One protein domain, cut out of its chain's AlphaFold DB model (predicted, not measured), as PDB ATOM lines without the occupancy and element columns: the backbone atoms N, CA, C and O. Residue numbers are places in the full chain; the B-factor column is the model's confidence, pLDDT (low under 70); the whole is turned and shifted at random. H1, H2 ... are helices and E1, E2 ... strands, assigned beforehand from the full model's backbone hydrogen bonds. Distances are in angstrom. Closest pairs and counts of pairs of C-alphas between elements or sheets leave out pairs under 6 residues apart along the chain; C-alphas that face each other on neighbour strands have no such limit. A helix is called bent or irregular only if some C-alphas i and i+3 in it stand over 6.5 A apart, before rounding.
ATOM      1  N   GLU A  17      23.354  26.138  47.297       81.31
ATOM      2  CA  GLU A  17      24.090  26.537  46.093       81.31
ATOM      3  C   GLU A  17      23.713  25.596  44.941       81.31
ATOM      4  O   GLU A  17      23.654  24.381  45.146       81.31
ATOM      5  N   ASP A  18      23.451  26.152  43.755       83.56
ATOM      6  CA  ASP A  18      23.103  25.372  42.565       83.56
ATOM      7  C   ASP A  18      24.248  24.423  42.184       83.56
ATOM      8  O   ASP A  18      25.410  24.822  42.088       83.56
ATOM      9  N   ALA A  19      23.912  23.152  41.983       83.50
ATOM     10  CA  ALA A  19      24.834  22.097  41.573       83.50
ATOM     11  C   ALA A  19      24.492  21.536  40.179       83.50
ATOM     12  O   ALA A  19      25.100  20.548  39.754       83.50
ATOM     13  N   GLY A  20      23.541  22.156  39.470       86.88
ATOM     14  CA  GLY A  20      23.106  21.783  38.127       86.88
ATOM     15  C   GLY A  20      21.729  21.122  38.110       86.88
ATOM     16  O   GLY A  20      20.936  21.237  39.043       86.88
ATOM     17  N   THR A  21      21.418  20.408  37.026       87.69
ATOM     18  CA  THR A  21      20.130  19.717  36.871       87.69
ATOM     19  C   THR A  21      20.294  18.231  36.585       87.69
ATOM     20  O   THR A  21      21.249  17.789  35.949       87.69
ATOM     21  N   VAL A  22      19.334  17.448  37.068       88.44
ATOM     22  CA  VAL A  22      19.294  15.993  36.947       88.44
ATOM     23  C   VAL A  22      17.926  15.588  36.408       88.44
ATOM     24  O   VAL A  22      16.892  16.037  36.905       88.44
ATOM     25  N   ALA A  23      17.898  14.718  35.402       91.88
ATOM     26  CA  ALA A  23      16.650  14.186  34.867       91.88
ATOM     27  C   ALA A  23      16.167  13.045  35.765       91.88
ATOM     28  O   ALA A  23      16.694  11.937  35.694       91.88
ATOM     29  N   MET A  24      15.187  13.294  36.628       93.00
ATOM     30  CA  MET A  24      14.739  12.327  37.628       93.00
ATOM     31  C   MET A  24      13.404  11.698  37.250       93.00
ATOM     32  O   MET A  24      12.471  12.362  36.808       93.00
ATOM     33  N   ARG A  25      13.278  10.401  37.505       94.50
ATOM     34  CA  ARG A  25      12.008   9.685  37.485       94.50
ATOM     35  C   ARG A  25      11.905   8.816  38.721       94.50
ATOM     36  O   ARG A  25      12.814   8.041  39.014       94.50
ATOM     37  N   VAL A  26      10.777   8.916  39.411       94.50
ATOM     38  CA  VAL A  26      10.436   8.032  40.523       94.50
ATOM     39  C   VAL A  26       9.116   7.351  40.217       94.50
ATOM     40  O   VAL A  26       8.114   8.012  39.952       94.50
ATOM     41  N   THR A  27       9.115   6.025  40.267       94.12
ATOM     42  CA  THR A  27       7.904   5.215  40.166       94.12
ATOM     43  C   THR A  27       7.631   4.573  41.514       94.12
ATOM     44  O   THR A  27       8.501   3.897  42.058       94.12
ATOM     45  N   VAL A  28       6.436   4.793  42.051       93.06
ATOM     46  CA  VAL A  28       5.953   4.147  43.272       93.06
ATOM     47  C   VAL A  28       4.884   3.140  42.880       93.06
ATOM     48  O   VAL A  28       3.908   3.529  42.245       93.06
ATOM     49  N   THR A  29       5.067   1.878  43.260       90.81
ATOM     50  CA  THR A  29       4.089   0.796  43.075       90.81
ATOM     51  C   THR A  29       3.945   0.052  44.394       90.81
ATOM     52  O   THR A  29       4.921  -0.497  44.897       90.81
ATOM     53  N   ASP A  30       2.748   0.077  44.982       87.81
ATOM     54  CA  ASP A  30       2.423  -0.626  46.236       87.81
ATOM     55  C   ASP A  30       3.414  -0.342  47.380       87.81
ATOM     56  O   ASP A  30       3.849  -1.227  48.116       87.81
ATOM     57  N   GLY A  31       3.802   0.930  47.510       87.38
ATOM     58  CA  GLY A  31       4.765   1.387  48.513       87.38
ATOM     59  C   GLY A  31       6.231   1.106  48.168       87.38
ATOM     60  O   GLY A  31       7.108   1.462  48.947       87.38
ATOM     61  N   HIS A  32       6.543   0.519  47.014       92.12
ATOM     62  CA  HIS A  32       7.915   0.382  46.527       92.12
ATOM     63  C   HIS A  32       8.263   1.542  45.600       92.12
ATOM     64  O   HIS A  32       7.717   1.647  44.504       92.12
ATOM     65  N   ALA A  33       9.185   2.400  46.033       94.25
ATOM     66  CA  ALA A  33       9.706   3.495  45.230       94.25
ATOM     67  C   ALA A  33      10.967   3.043  44.487       94.25
ATOM     68  O   ALA A  33      11.922   2.572  45.103       94.25
ATOM     69  N   ARG A  34      10.984   3.217  43.166       96.25
ATOM     70  CA  ARG A  34      12.157   3.033  42.309       96.25
ATOM     71  C   ARG A  34      12.535   4.372  41.696       96.25
ATOM     72  O   ARG A  34      11.703   5.004  41.048       96.25
ATOM     73  N   LEU A  35      13.784   4.775  41.887       96.38
ATOM     74  CA  LEU A  35      14.355   5.992  41.327       96.38
ATOM     75  C   LEU A  35      15.274   5.644  40.156       96.38
ATOM     76  O   LEU A  35      16.106   4.742  40.251       96.38
ATOM     77  N   THR A  36      15.142   6.406  39.077       96.38
ATOM     78  CA  THR A  36      16.124   6.493  37.995       96.38
ATOM     79  C   THR A  36      16.451   7.956  37.761       96.38
ATOM     80  O   THR A  36      15.531   8.754  37.581       96.38
ATOM     81  N   ALA A  37      17.729   8.310  37.732       94.69
ATOM     82  CA  ALA A  37      18.160   9.677  37.477       94.69
ATOM     83  C   ALA A  37      19.267   9.721  36.416       94.69
ATOM     84  O   ALA A  37      20.216   8.949  36.481       94.69
ATOM     85  N   GLY A  38      19.117  10.583  35.413       94.50
ATOM     86  CA  GLY A  38      20.101  10.819  34.359       94.50
ATOM     87  C   GLY A  38      20.933  12.056  34.666       94.50
ATOM     88  O   GLY A  38      20.377  13.131  34.898       94.50
ATOM     89  N   LEU A  39      22.254  11.892  34.657       93.06
ATOM     90  CA  LEU A  39      23.216  12.973  34.817       93.06
ATOM     91  C   LEU A  39      23.679  13.465  33.433       93.06
ATOM     92  O   LEU A  39      24.057  12.634  32.602       93.06
ATOM     93  N   PRO A  40      23.704  14.786  33.187       90.19
ATOM     94  CA  PRO A  40      24.539  15.396  32.156       90.19
ATOM     95  C   PRO A  40      25.993  14.915  32.252       90.19
ATOM     96  O   PRO A  40      26.450  14.528  33.326       90.19
ATOM     97  N   GLN A  41      26.726  14.912  31.139       88.56
ATOM     98  CA  GLN A  41      28.048  14.277  31.065       88.56
ATOM     99  C   GLN A  41      29.091  14.944  31.982       88.56
ATOM    100  O   GLN A  41      29.842  14.258  32.667       88.56
ATOM    101  N   ASP A  42      29.056  16.269  32.097       86.56
ATOM    102  CA  ASP A  42      29.868  17.056  33.031       86.56
ATOM    103  C   ASP A  42      29.558  16.733  34.510       86.56
ATOM    104  O   ASP A  42      30.467  16.594  35.339       86.56
ATOM    105  N   LEU A  43      28.271  16.552  34.844       87.38
ATOM    106  CA  LEU A  43      27.837  16.083  36.163       87.38
ATOM    107  C   LEU A  43      28.286  14.647  36.406       87.38
ATOM    108  O   LEU A  43      28.772  14.313  37.483       87.38
ATOM    109  N   CYS A  44      28.153  13.802  35.396       91.94
ATOM    110  CA  CYS A  44      28.459  12.391  35.462       91.94
ATOM    111  C   CYS A  44      29.912  12.148  35.867       91.94
ATOM    112  O   CYS A  44      30.139  11.441  36.845       91.94
ATOM    113  N   ASP A  45      30.894  12.754  35.212       90.94
ATOM    114  CA  ASP A  45      32.306  12.406  35.444       90.94
ATOM    115  C   ASP A  45      32.818  12.795  36.842       90.94
ATOM    116  O   ASP A  45      33.716  12.157  37.387       90.94
ATOM    117  N   SER A  46      32.194  13.796  37.460       90.38
ATOM    118  CA  SER A  46      32.594  14.370  38.755       90.38
ATOM    119  C   SER A  46      31.719  13.932  39.934       90.38
ATOM    120  O   SER A  46      31.972  14.333  41.069       90.38
ATOM    121  N   THR A  47      30.694  13.110  39.688       92.50
ATOM    122  CA  THR A  47      29.695  12.745  40.700       92.50
ATOM    123  C   THR A  47      29.731  11.258  41.028       92.50
ATOM    124  O   THR A  47      29.627  10.400  40.140       92.50
ATOM    125  N   GLN A  48      29.801  10.942  42.319       95.06
ATOM    126  CA  GLN A  48      29.723   9.580  42.845       95.06
ATOM    127  C   GLN A  48      28.396   9.374  43.585       95.06
ATOM    128  O   GLN A  48      27.974  10.262  44.324       95.06
ATOM    129  N   PRO A  49      27.702   8.238  43.398       96.06
ATOM    130  CA  PRO A  49      26.486   7.964  44.152       96.06
ATOM    131  C   PRO A  49      26.810   7.764  45.637       96.06
ATOM    132  O   PRO A  49      27.843   7.190  45.977       96.06
ATOM    133  N   THR A  50      25.914   8.205  46.519       95.69
ATOM    134  CA  THR A  50      26.061   8.004  47.967       95.69
ATOM    135  C   THR A  50      24.893   7.206  48.523       95.69
ATOM    136  O   THR A  50      25.096   6.112  49.045       95.69
ATOM    137  N   ALA A  51      23.667   7.714  48.388       96.69
ATOM    138  CA  ALA A  51      22.490   7.052  48.938       96.69
ATOM    139  C   ALA A  51      21.204   7.464  48.220       96.69
ATOM    140  O   ALA A  51      21.074   8.568  47.687       96.69
ATOM    141  N   LEU A  52      20.225   6.564  48.243       97.06
ATOM    142  CA  LEU A  52      18.833   6.892  47.988       97.06
ATOM    143  C   LEU A  52      18.169   7.121  49.343       97.06
ATOM    144  O   LEU A  52      18.176   6.218  50.181       97.06
ATOM    145  N   VAL A  53      17.577   8.297  49.551       95.56
ATOM    146  CA  VAL A  53      16.983   8.651  50.846       95.56
ATOM    147  C   VAL A  53      15.526   9.053  50.686       95.56
ATOM    148  O   VAL A  53      15.193   9.872  49.839       95.56
ATOM    149  N   ALA A  54      14.633   8.502  51.504       94.25
ATOM    150  CA  ALA A  54      13.251   8.960  51.606       94.25
ATOM    151  C   ALA A  54      13.029   9.657  52.945       94.25
ATOM    152  O   ALA A  54      13.289   9.061  53.988       94.25
ATOM    153  N   ARG A  55      12.528  10.897  52.925       92.56
ATOM    154  CA  ARG A  55      12.286  11.695  54.138       92.56
ATOM    155  C   ARG A  55      10.805  12.055  54.292       92.56
ATOM    156  O   ARG A  55      10.165  12.472  53.318       92.56
ATOM    157  N   ARG A  56      10.267  11.930  55.514       88.31
ATOM    158  CA  ARG A  56       8.910  12.374  55.901       88.31
ATOM    159  C   ARG A  56       8.836  12.657  57.401       88.31
ATOM    160  O   ARG A  56       9.029  11.757  58.202       88.31
ATOM    161  N   GLY A  57       8.490  13.883  57.798       82.25
ATOM    162  CA  GLY A  57       8.148  14.193  59.199       82.25
ATOM    163  C   GLY A  57       9.224  13.829  60.235       82.25
ATOM    164  O   GLY A  57       8.879  13.408  61.332       82.25
ATOM    165  N   GLY A  58      10.510  13.947  59.884       81.38
ATOM    166  CA  GLY A  58      11.642  13.538  60.731       81.38
ATOM    167  C   GLY A  58      12.085  12.080  60.551       81.38
ATOM    168  O   GLY A  58      13.179  11.726  60.975       81.38
ATOM    169  N   GLU A  59      11.294  11.253  59.870       86.81
ATOM    170  CA  GLU A  59      11.670   9.899  59.457       86.81
ATOM    171  C   GLU A  59      12.575   9.962  58.218       86.81
ATOM    172  O   GLU A  59      12.282  10.707  57.276       86.81
ATOM    173  N   SER A  60      13.663   9.186  58.219       91.38
ATOM    174  CA  SER A  60      14.577   9.029  57.080       91.38
ATOM    175  C   SER A  60      14.855   7.553  56.823       91.38
ATOM    176  O   SER A  60      15.227   6.815  57.733       91.38
ATOM    177  N   LEU A  61      14.666   7.128  55.577       94.00
ATOM    178  CA  LEU A  61      14.913   5.765  55.115       94.00
ATOM    179  C   LEU A  61      16.020   5.797  54.079       94.00
ATOM    180  O   LEU A  61      15.967   6.616  53.166       94.00
ATOM    181  N   HIS A  62      16.980   4.888  54.199       95.88
ATOM    182  CA  HIS A  62      18.149   4.836  53.332       95.88
ATOM    183  C   HIS A  62      18.162   3.537  52.534       95.88
ATOM    184  O   HIS A  62      17.800   2.473  53.040       95.88
ATOM    185  N   ALA A  63      18.602   3.631  51.288       96.75
ATOM    186  CA  ALA A  63      18.896   2.499  50.432       96.75
ATOM    187  C   ALA A  63      20.111   2.799  49.556       96.75
ATOM    188  O   ALA A  63      20.546   3.947  49.421       96.75
ATOM    189  N   GLU A  64      20.653   1.750  48.951       97.25
ATOM    190  CA  GLU A  64      21.765   1.878  48.024       97.25
ATOM    191  C   GLU A  64      21.348   2.675  46.779       97.25
ATOM    192  O   GLU A  64      20.280   2.457  46.193       97.25
ATOM    193  N   LEU A  65      22.222   3.595  46.373       97.38
ATOM    194  CA  LEU A  65      22.167   4.254  45.079       97.38
ATOM    195  C   LEU A  65      23.360   3.773  44.265       97.38
ATOM    196  O   LEU A  65      24.504   3.900  44.687       97.38
ATOM    197  N   THR A  66      23.093   3.231  43.087       97.25
ATOM    198  CA  THR A  66      24.132   2.727  42.185       97.25
ATOM    199  C   THR A  66      24.207   3.593  40.940       97.25
ATOM    200  O   THR A  66      23.211   4.185  40.525       97.25
ATOM    201  N   LYS A  67      25.389   3.659  40.327       95.81
ATOM    202  CA  LYS A  67      25.629   4.397  39.086       95.81
ATOM    203  C   LYS A  67      26.085   3.438  37.989       95.81
ATOM    204  O   LYS A  67      27.017   2.664  38.191       95.81
ATOM    205  N   ARG A  68      25.434   3.490  36.827       95.25
ATOM    206  CA  ARG A  68      25.790   2.735  35.615       95.25
ATOM    207  C   ARG A  68      25.895   3.715  34.451       95.25
ATOM    208  O   ARG A  68      24.884   4.256  34.006       95.25
ATOM    209  N   GLY A  69      27.117   3.985  33.995       94.44
ATOM    210  CA  GLY A  69      27.371   5.121  33.104       94.44
ATOM    211  C   GLY A  69      26.912   6.423  33.766       94.44
ATOM    212  O   GLY A  69      27.243   6.674  34.922       94.44
ATOM    213  N   CYS A  70      26.083   7.203  33.076       95.38
ATOM    214  CA  CYS A  70      25.513   8.450  33.601       95.38
ATOM    215  C   CYS A  70      24.093   8.300  34.151       95.38
ATOM    216  O   CYS A  70      23.365   9.281  34.279       95.38
ATOM    217  N   GLN A  71      23.698   7.072  34.494       96.19
ATOM    218  CA  GLN A  71      22.407   6.795  35.102       96.19
ATOM    219  C   GLN A  71      22.568   6.304  36.541       96.19
ATOM    220  O   GLN A  71      23.289   5.346  36.815       96.19
ATOM    221  N   LEU A  72      21.845   6.943  37.450       96.75
ATOM    222  CA  LEU A  72      21.700   6.562  38.846       96.75
ATOM    223  C   LEU A  72      20.425   5.747  39.033       96.75
ATOM    224  O   LEU A  72      19.387   6.069  38.446       96.75
ATOM    225  N   GLN A  73      20.495   4.702  39.851       97.62
ATOM    226  CA  GLN A  73      19.373   3.807  40.114       97.62
ATOM    227  C   GLN A  73      19.368   3.345  41.568       97.62
ATOM    228  O   GLN A  73      20.407   2.976  42.118       97.62
ATOM    229  N   GLY A  74      18.183   3.318  42.168       97.38
ATOM    230  CA  GLY A  74      17.979   2.808  43.518       97.38
ATOM    231  C   GLY A  74      16.516   2.465  43.761       97.38
ATOM    232  O   GLY A  74      15.627   2.874  43.004       97.38
ATOM    233  N   ALA A  75      16.253   1.713  44.824       97.06
ATOM    234  CA  ALA A  75      14.895   1.412  45.249       97.06
ATOM    235  C   ALA A  75      14.792   1.309  46.770       97.06
ATOM    236  O   ALA A  75      15.723   0.856  47.429       97.06
ATOM    237  N   LEU A  76      13.642   1.699  47.317       95.88
ATOM    238  CA  LEU A  76      13.334   1.586  48.742       95.88
ATOM    239  C   LEU A  76      11.841   1.341  48.969       95.88
ATOM    240  O   LEU A  76      11.011   1.548  48.079       95.88
ATOM    241  N   ARG A  77      11.495   0.897  50.178       94.06
ATOM    242  CA  ARG A  77      10.106   0.699  50.602       94.06
ATOM    243  C   ARG A  77       9.650   1.880  51.453       94.06
ATOM    244  O   ARG A  77      10.333   2.254  52.399       94.06
ATOM    245  N   LEU A  78       8.489   2.432  51.125       92.00
ATOM    246  CA  LEU A  78       7.844   3.537  51.822       92.00
ATOM    247  C   LEU A  78       6.784   2.996  52.794       92.00
ATOM    248  O   LEU A  78       5.793   2.410  52.349       92.00
ATOM    249  N   PRO A  79       6.962   3.162  54.115       86.06
ATOM    250  CA  PRO A  79       5.986   2.743  55.102       86.06
ATOM    251  C   PRO A  79       4.798   3.714  55.152       86.06
ATOM    252  O   PRO A  79       4.912   4.902  55.472       86.06
ATOM    253  N   GLY A  80       3.613   3.168  54.891       78.81
ATOM    254  CA  GLY A  80       2.353   3.890  55.018       78.81
ATOM    255  C   GLY A  80       2.115   4.948  53.938       78.81
ATOM    256  O   GLY A  80       2.929   5.189  53.050       78.81
ATOM    257  N   ARG A  81       0.946   5.583  54.034       82.56
ATOM    258  CA  ARG A  81       0.434   6.545  53.048       82.56
ATOM    259  C   ARG A  81       1.024   7.948  53.235       82.56
ATOM    260  O   ARG A  81       1.680   8.237  54.239       82.56
ATOM    261  N   GLY A  82       0.737   8.836  52.286       85.75
ATOM    262  CA  GLY A  82       1.082  10.256  52.374       85.75
ATOM    263  C   GLY A  82       2.347  10.652  51.611       85.75
ATOM    264  O   GLY A  82       2.942   9.856  50.887       85.75
ATOM    265  N   ARG A  83       2.730  11.926  51.746       89.50
ATOM    266  CA  ARG A  83       3.787  12.546  50.939       89.50
ATOM    267  C   ARG A  83       5.176  12.209  51.475       89.50
ATOM    268  O   ARG A  83       5.482  12.480  52.633       89.50
ATOM    269  N   TRP A  84       6.011  11.688  50.590       91.62
ATOM    270  CA  TRP A  84       7.425  11.417  50.813       91.62
ATOM    271  C   TRP A  84       8.270  12.250  49.860       91.62
ATOM    272  O   TRP A  84       7.854  12.550  48.740       91.62
ATOM    273  N   PHE A  85       9.474  12.592  50.296       91.69
ATOM    274  CA  PHE A  85      10.472  13.250  49.463       91.69
ATOM    275  C   PHE A  85      11.613  12.269  49.237       91.69
ATOM    276  O   PHE A  85      12.235  11.828  50.201       91.69
ATOM    277  N   ILE A  86      11.835  11.890  47.980       93.19
ATOM    278  CA  ILE A  86      12.870  10.935  47.582       93.19
ATOM    279  C   ILE A  86      14.058  11.717  47.048       93.19
ATOM    280  O   ILE A  86      13.904  12.450  46.075       93.19
ATOM    281  N   TYR A  87      15.212  11.539  47.673       94.12
ATOM    282  CA  TYR A  87      16.472  12.205  47.389       94.12
ATOM    283  C   TYR A  87      17.437  11.223  46.732       94.12
ATOM    284  O   TYR A  87      17.629  10.110  47.226       94.12
ATOM    285  N   ALA A  88      18.063  11.652  45.643       95.62
ATOM    286  CA  ALA A  88      19.330  11.100  45.196       95.62
ATOM    287  C   ALA A  88      20.443  11.924  45.852       95.62
ATOM    288  O   ALA A  88      20.610  13.102  45.528       95.62
ATOM    289  N   GLU A  89      21.163  11.312  46.788       95.00
ATOM    290  CA  GLU A  89      22.335  11.904  47.427       95.00
ATOM    291  C   GLU A  89      23.597  11.421  46.723       95.00
ATOM    292  O   GLU A  89      23.789  10.224  46.463       95.00
ATOM    293  N   MET A  90      24.454  12.377  46.400       94.75
ATOM    294  CA  MET A  90      25.678  12.155  45.653       94.75
ATOM    295  C   MET A  90      26.826  12.938  46.281       94.75
ATOM    296  O   MET A  90      26.608  13.891  47.026       94.75
ATOM    297  N   LEU A  91      28.052  12.567  45.936       94.38
ATOM    298  CA  LEU A  91      29.261  13.283  46.310       94.38
ATOM    299  C   LEU A  91      29.904  13.897  45.068       94.38
ATOM    300  O   LEU A  91      30.128  13.199  44.077       94.38
ATOM    301  N   ARG A  92      30.234  15.184  45.152       91.31
ATOM    302  CA  ARG A  92      30.985  15.929  44.140       91.31
ATOM    303  C   ARG A  92      31.950  16.874  44.841       91.31
ATOM    304  O   ARG A  92      31.543  17.609  45.736       91.31
ATOM    305  N   ASP A  93      33.225  16.822  44.468       88.50
ATOM    306  CA  ASP A  93      34.287  17.660  45.048       88.50
ATOM    307  C   ASP A  93      34.327  17.616  46.591       88.50
ATOM    308  O   ASP A  93      34.547  18.617  47.268       88.50
ATOM    309  N   GLY A  94      34.046  16.440  47.168       87.00
ATOM    310  CA  GLY A  94      33.994  16.232  48.620       87.00
ATOM    311  C   GLY A  94      32.765  16.829  49.319       87.00
ATOM    312  O   GLY A  94      32.672  16.755  50.544       87.00
ATOM    313  N   ARG A  95      31.808  17.391  48.572       88.75
ATOM    314  CA  ARG A  95      30.558  17.962  49.086       88.75
ATOM    315  C   ARG A  95      29.363  17.112  48.666       88.75
ATOM    316  O   ARG A  95      29.317  16.573  47.561       88.75
ATOM    317  N   THR A  96      28.377  17.011  49.551       90.19
ATOM    318  CA  THR A  96      27.117  16.330  49.246       90.19
ATOM    319  C   THR A  96      26.289  17.175  48.289       90.19
ATOM    320  O   THR A  96      26.125  18.373  48.502       90.19
ATOM    321  N   VAL A  97      25.759  16.543  47.251       90.31
ATOM    322  CA  VAL A  97      24.791  17.113  46.318       90.31
ATOM    323  C   VAL A  97      23.490  16.348  46.479       90.31
ATOM    324  O   VAL A  97      23.476  15.115  46.444       90.31
ATOM    325  N   GLU A  98      22.393  17.076  46.636       91.31
ATOM    326  CA  GLU A  98      21.057  16.511  46.760       91.31
ATOM    327  C   GLU A  98      20.197  16.921  45.561       91.31
ATOM    328  O   GLU A  98      20.185  18.081  45.153       91.31
ATOM    329  N   SER A  99      19.415  15.984  45.027       91.00
ATOM    330  CA  SER A  99      18.264  16.300  44.174       91.00
ATOM    331  C   SER A  99      17.080  15.436  44.581       91.00
ATOM    332  O   SER A  99      17.264  14.280  44.964       91.00
ATOM    333  N   TRP A 100      15.864  15.982  44.542       91.69
ATOM    334  CA  TRP A 100      14.702  15.335  45.150       91.69
ATOM    335  C   TRP A 100      13.424  15.464  44.336       91.69
ATOM    336  O   TRP A 100      13.194  16.462  43.653       91.69
ATOM    337  N   VAL A 101      12.533  14.491  44.508       90.12
ATOM    338  CA  VAL A 101      11.176  14.496  43.954       90.12
ATOM    339  C   VAL A 101      10.177  14.151  45.055       90.12
ATOM    340  O   VAL A 101      10.405  13.254  45.867       90.12
ATOM    341  N   ALA A 102       9.055  14.869  45.092       89.75
ATOM    342  CA  ALA A 102       7.950  14.519  45.973       89.75
ATOM    343  C   ALA A 102       7.081  13.429  45.339       89.75
ATOM    344  O   ALA A 102       6.633  13.568  44.202       89.75
ATOM    345  N   VAL A 103       6.785  12.381  46.102       89.25
ATOM    346  CA  VAL A 103       5.899  11.284  45.697       89.25
ATOM    347  C   VAL A 103       4.854  11.020  46.774       89.25
ATOM    348  O   VAL A 103       5.022  11.413  47.927       89.25
ATOM    349  N   SER A 104       3.768  10.344  46.407       85.00
ATOM    350  CA  SER A 104       2.824   9.813  47.394       85.00
ATOM    351  C   SER A 104       3.079   8.326  47.606       85.00
ATOM    352  O   SER A 104       3.214   7.593  46.627       85.00
ATOM    353  N   GLY A 105       3.100   7.884  48.860       77.81
ATOM    354  CA  GLY A 105       3.200   6.476  49.263       77.81
ATOM    355  C   GLY A 105       1.860   5.728  49.248       77.81
ATOM    356  O   GLY A 105       1.703   4.733  49.948       77.81
ATOM    357  N   ASP A 106       0.859   6.235  48.528       77.06
ATOM    358  CA  ASP A 106      -0.461   5.604  48.454       77.06
ATOM    359  C   ASP A 106      -0.412   4.288  47.659       77.06
ATOM    360  O   ASP A 106       0.483   4.061  46.847       77.06
ATOM    361  N   SER A 107      -1.411   3.428  47.864       62.38
ATOM    362  CA  SER A 107      -1.604   2.213  47.064       62.38
ATOM    363  C   SER A 107      -1.913   2.570  45.605       62.38
ATOM    364  O   SER A 107      -2.786   3.405  45.349       62.38
ATOM    365  N   GLY A 108      -1.215   1.935  44.662       65.56
ATOM    366  CA  GLY A 108      -1.313   2.199  43.223       65.56
ATOM    367  C   GLY A 108       0.040   2.488  42.567       65.56
ATOM    368  O   GLY A 108       1.047   2.682  43.243       65.56
ATOM    369  N   THR A 109       0.059   2.510  41.230       75.12
ATOM    370  CA  THR A 109       1.247   2.911  40.463       75.12
ATOM    371  C   THR A 109       1.190   4.402  40.161       75.12
ATOM    372  O   THR A 109       0.247   4.873  39.525       75.12
ATOM    373  N   ARG A 110       2.203   5.155  40.592       81.19
ATOM    374  CA  ARG A 110       2.388   6.568  40.234       81.19
ATOM    375  C   ARG A 110       3.809   6.791  39.749       81.19
ATOM    376  O   ARG A 110       4.753   6.281  40.340       81.19
ATOM    377  N   SER A 111       3.954   7.565  38.680       83.69
ATOM    378  CA  SER A 111       5.251   7.960  38.142       83.69
ATOM    379  C   SER A 111       5.343   9.475  38.143       83.69
ATOM    380  O   SER A 111       4.458  10.145  37.617       83.69
ATOM    381  N   VAL A 112       6.406  10.004  38.738       81.56
ATOM    382  CA  VAL A 112       6.756  11.420  38.658       81.56
ATOM    383  C   VAL A 112       8.033  11.508  37.843       81.56
ATOM    384  O   VAL A 112       9.015  10.842  38.167       81.56
ATOM    385  N   THR A 113       7.998  12.272  36.754       83.06
ATOM    386  CA  THR A 113       9.162  12.526  35.900       83.06
ATOM    387  C   THR A 113       9.424  14.021  35.881       83.06
ATOM    388  O   THR A 113       8.541  14.795  35.533       83.06
ATOM    389  N   GLU A 114      10.643  14.395  36.239       79.62
ATOM    390  CA  GLU A 114      11.145  15.761  36.273       79.62
ATOM    391  C   GLU A 114      12.371  15.814  35.351       79.62
ATOM    392  O   GLU A 114      13.446  15.345  35.735       79.62
ATOM    393  N   PRO A 115      12.232  16.306  34.108       71.56
ATOM    394  CA  PRO A 115      13.301  16.234  33.111       71.56
ATOM    395  C   PRO A 115      14.508  17.122  33.445       71.56
ATOM    396  O   PRO A 115      15.595  16.865  32.943       71.56
ATOM    397  N   ALA A 116      14.330  18.134  34.296       74.00
ATOM    398  CA  ALA A 116      15.383  19.046  34.732       74.00
ATOM    399  C   ALA A 116      15.171  19.424  36.203       74.00
ATOM    400  O   ALA A 116      14.718  20.524  36.527       74.00
ATOM    401  N   ARG A 117      15.443  18.488  37.114       79.00
ATOM    402  CA  ARG A 117      15.336  18.749  38.547       79.00
ATOM    403  C   ARG A 117      16.614  19.391  39.063       79.00
ATOM    404  O   ARG A 117      17.684  18.824  38.876       79.00
ATOM    405  N   TYR A 118      16.505  20.536  39.733       77.44
ATOM    406  CA  TYR A 118      17.662  21.182  40.351       77.44
ATOM    407  C   TYR A 118      18.332  20.257  41.371       77.44
ATOM    408  O   TYR A 118      17.667  19.598  42.182       77.44
ATOM    409  N   ALA A 119      19.654  20.204  41.300       76.69
ATOM    410  CA  ALA A 119      20.522  19.633  42.304       76.69
ATOM    411  C   ALA A 119      21.183  20.781  43.068       76.69
ATOM    412  O   ALA A 119      21.476  21.821  42.486       76.69
ATOM    413  N   TYR A 120      21.403  20.614  44.364       81.06
ATOM    414  CA  TYR A 120      21.983  21.665  45.193       81.06
ATOM    415  C   TYR A 120      22.932  21.087  46.234       81.06
ATOM    416  O   TYR A 120      22.778  19.947  46.683       81.06
ATOM    417  N   PHE A 121      23.899  21.897  46.649       78.50
ATOM    418  CA  PHE A 121      24.681  21.624  47.847       78.50
ATOM    419  C   PHE A 121      23.860  22.068  49.064       78.50
ATOM    420  O   PHE A 121      23.587  23.269  49.188       78.50
ATOM    421  N   PRO A 122      23.443  21.150  49.955       73.00
ATOM    422  CA  PRO A 122      22.645  21.518  51.110       73.00
ATOM    423  C   PRO A 122      23.450  22.474  51.990       73.00
ATOM    424  O   PRO A 122      24.656  22.297  52.199       73.00
ATOM    425  N   SER A 123      22.788  23.509  52.506       60.00
ATOM    426  CA  SER A 123      23.414  24.391  53.483       60.00
ATOM    427  C   SER A 123      23.795  23.563  54.710       60.00
ATOM    428  O   SER A 123      22.972  22.860  55.299       60.00
TER     429      SER A 123
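Overview. This is residues 17 to 123 of the 170 residues of an uncharacterized protein of Solirubrobacterales bacterium (UniProt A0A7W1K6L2). Two strongly twisted antiparallel sheets lie face to face as a sandwich, their strands crossed, with the short helix H1 at one end. The sandwich is drawn together along both long sides: E4 runs on into E5 from one sheet to the other, and the bent strand E9 comes close to E8. The 107 printed residues hold one named helix and nine named strands, in the order E1 E2 H1 E3 E4 E5 E6 E7 E8 E9; the sheets run E5 E6 E2 E1 E9 and E4 E3 E7 E8, and the class is mostly strand. The whole is compact, with a radius of gyration of the C-alphas of 13.0 A and spans of 37 by 25 by 21 A.

Along the chain. Begin with the larger sheet: find C-alpha 17 at (24.090, 26.537, 46.093), where E1, residues 17 to 29, sets out on its 32.7 A, bending by 76 degrees at residue 20. In the same sheet look for E2 at residues 32 to 38, E5 at 65 to 68, E6 at 71 to 77, and E9 at 109 to 122, 30.3 A long, bending by 79 degrees at residue 116 and ending at C-alpha 122, (22.645, 21.518, 51.110). In the other sheet find E3, residues 47 to 56, 25.8 A, bending by 56 degrees at residue 50; E4, 59 to 63; E7, 83 to 92, 28.2 A; and E8, 95 to 104, 29.0 A. H1 is residues 41 to 46, from C-alpha 41 at (28.048, 14.277, 31.065).

Arrangement. In the larger sheet, E5 and E9 are the edge strands. Look at N 24 and O 114, 2.8 A, for E1 and E9; N 25 and O 36, 2.8 A, for the hairpin E1 and E2; N 35 and O 74, 2.9 A, for E6 and E2; and N 66 and O 73, 2.9 A, for the hairpin E5 and E6. In the other sheet, N 54 and O 61 are 2.8 A apart in the hairpin E3 and E4, N 87 and O 53 2.7 A in E3 and E7, and N 88 and O 99 2.8 A in the hairpin E7 and E8. The two sheets form a sandwich, two sheets face to face, 7.8 A centre to centre where they face each other, with strands at 39 degrees. Between them, the closest C-alphas of E8 and E9 are those of Ser 99 and Ala 119, 4.4 A, and of E3 and E5 those of Ala 51 and Leu 65, 4.8 A. E1 and E3 are apart. H1 only grazes each sheet; 1 of its 2 O i to N i+4 pairs is within hydrogen-bond range.

Size, cuts and confidence. The two C-alphas farthest apart, those of Asp 93 and Ser 107, are 39.1 A apart. The printed part has no cut, and its nine links between named elements are tight. The mean pLDDT of the printed part is 88.9; residues 107 to 108 and 123 are under 70.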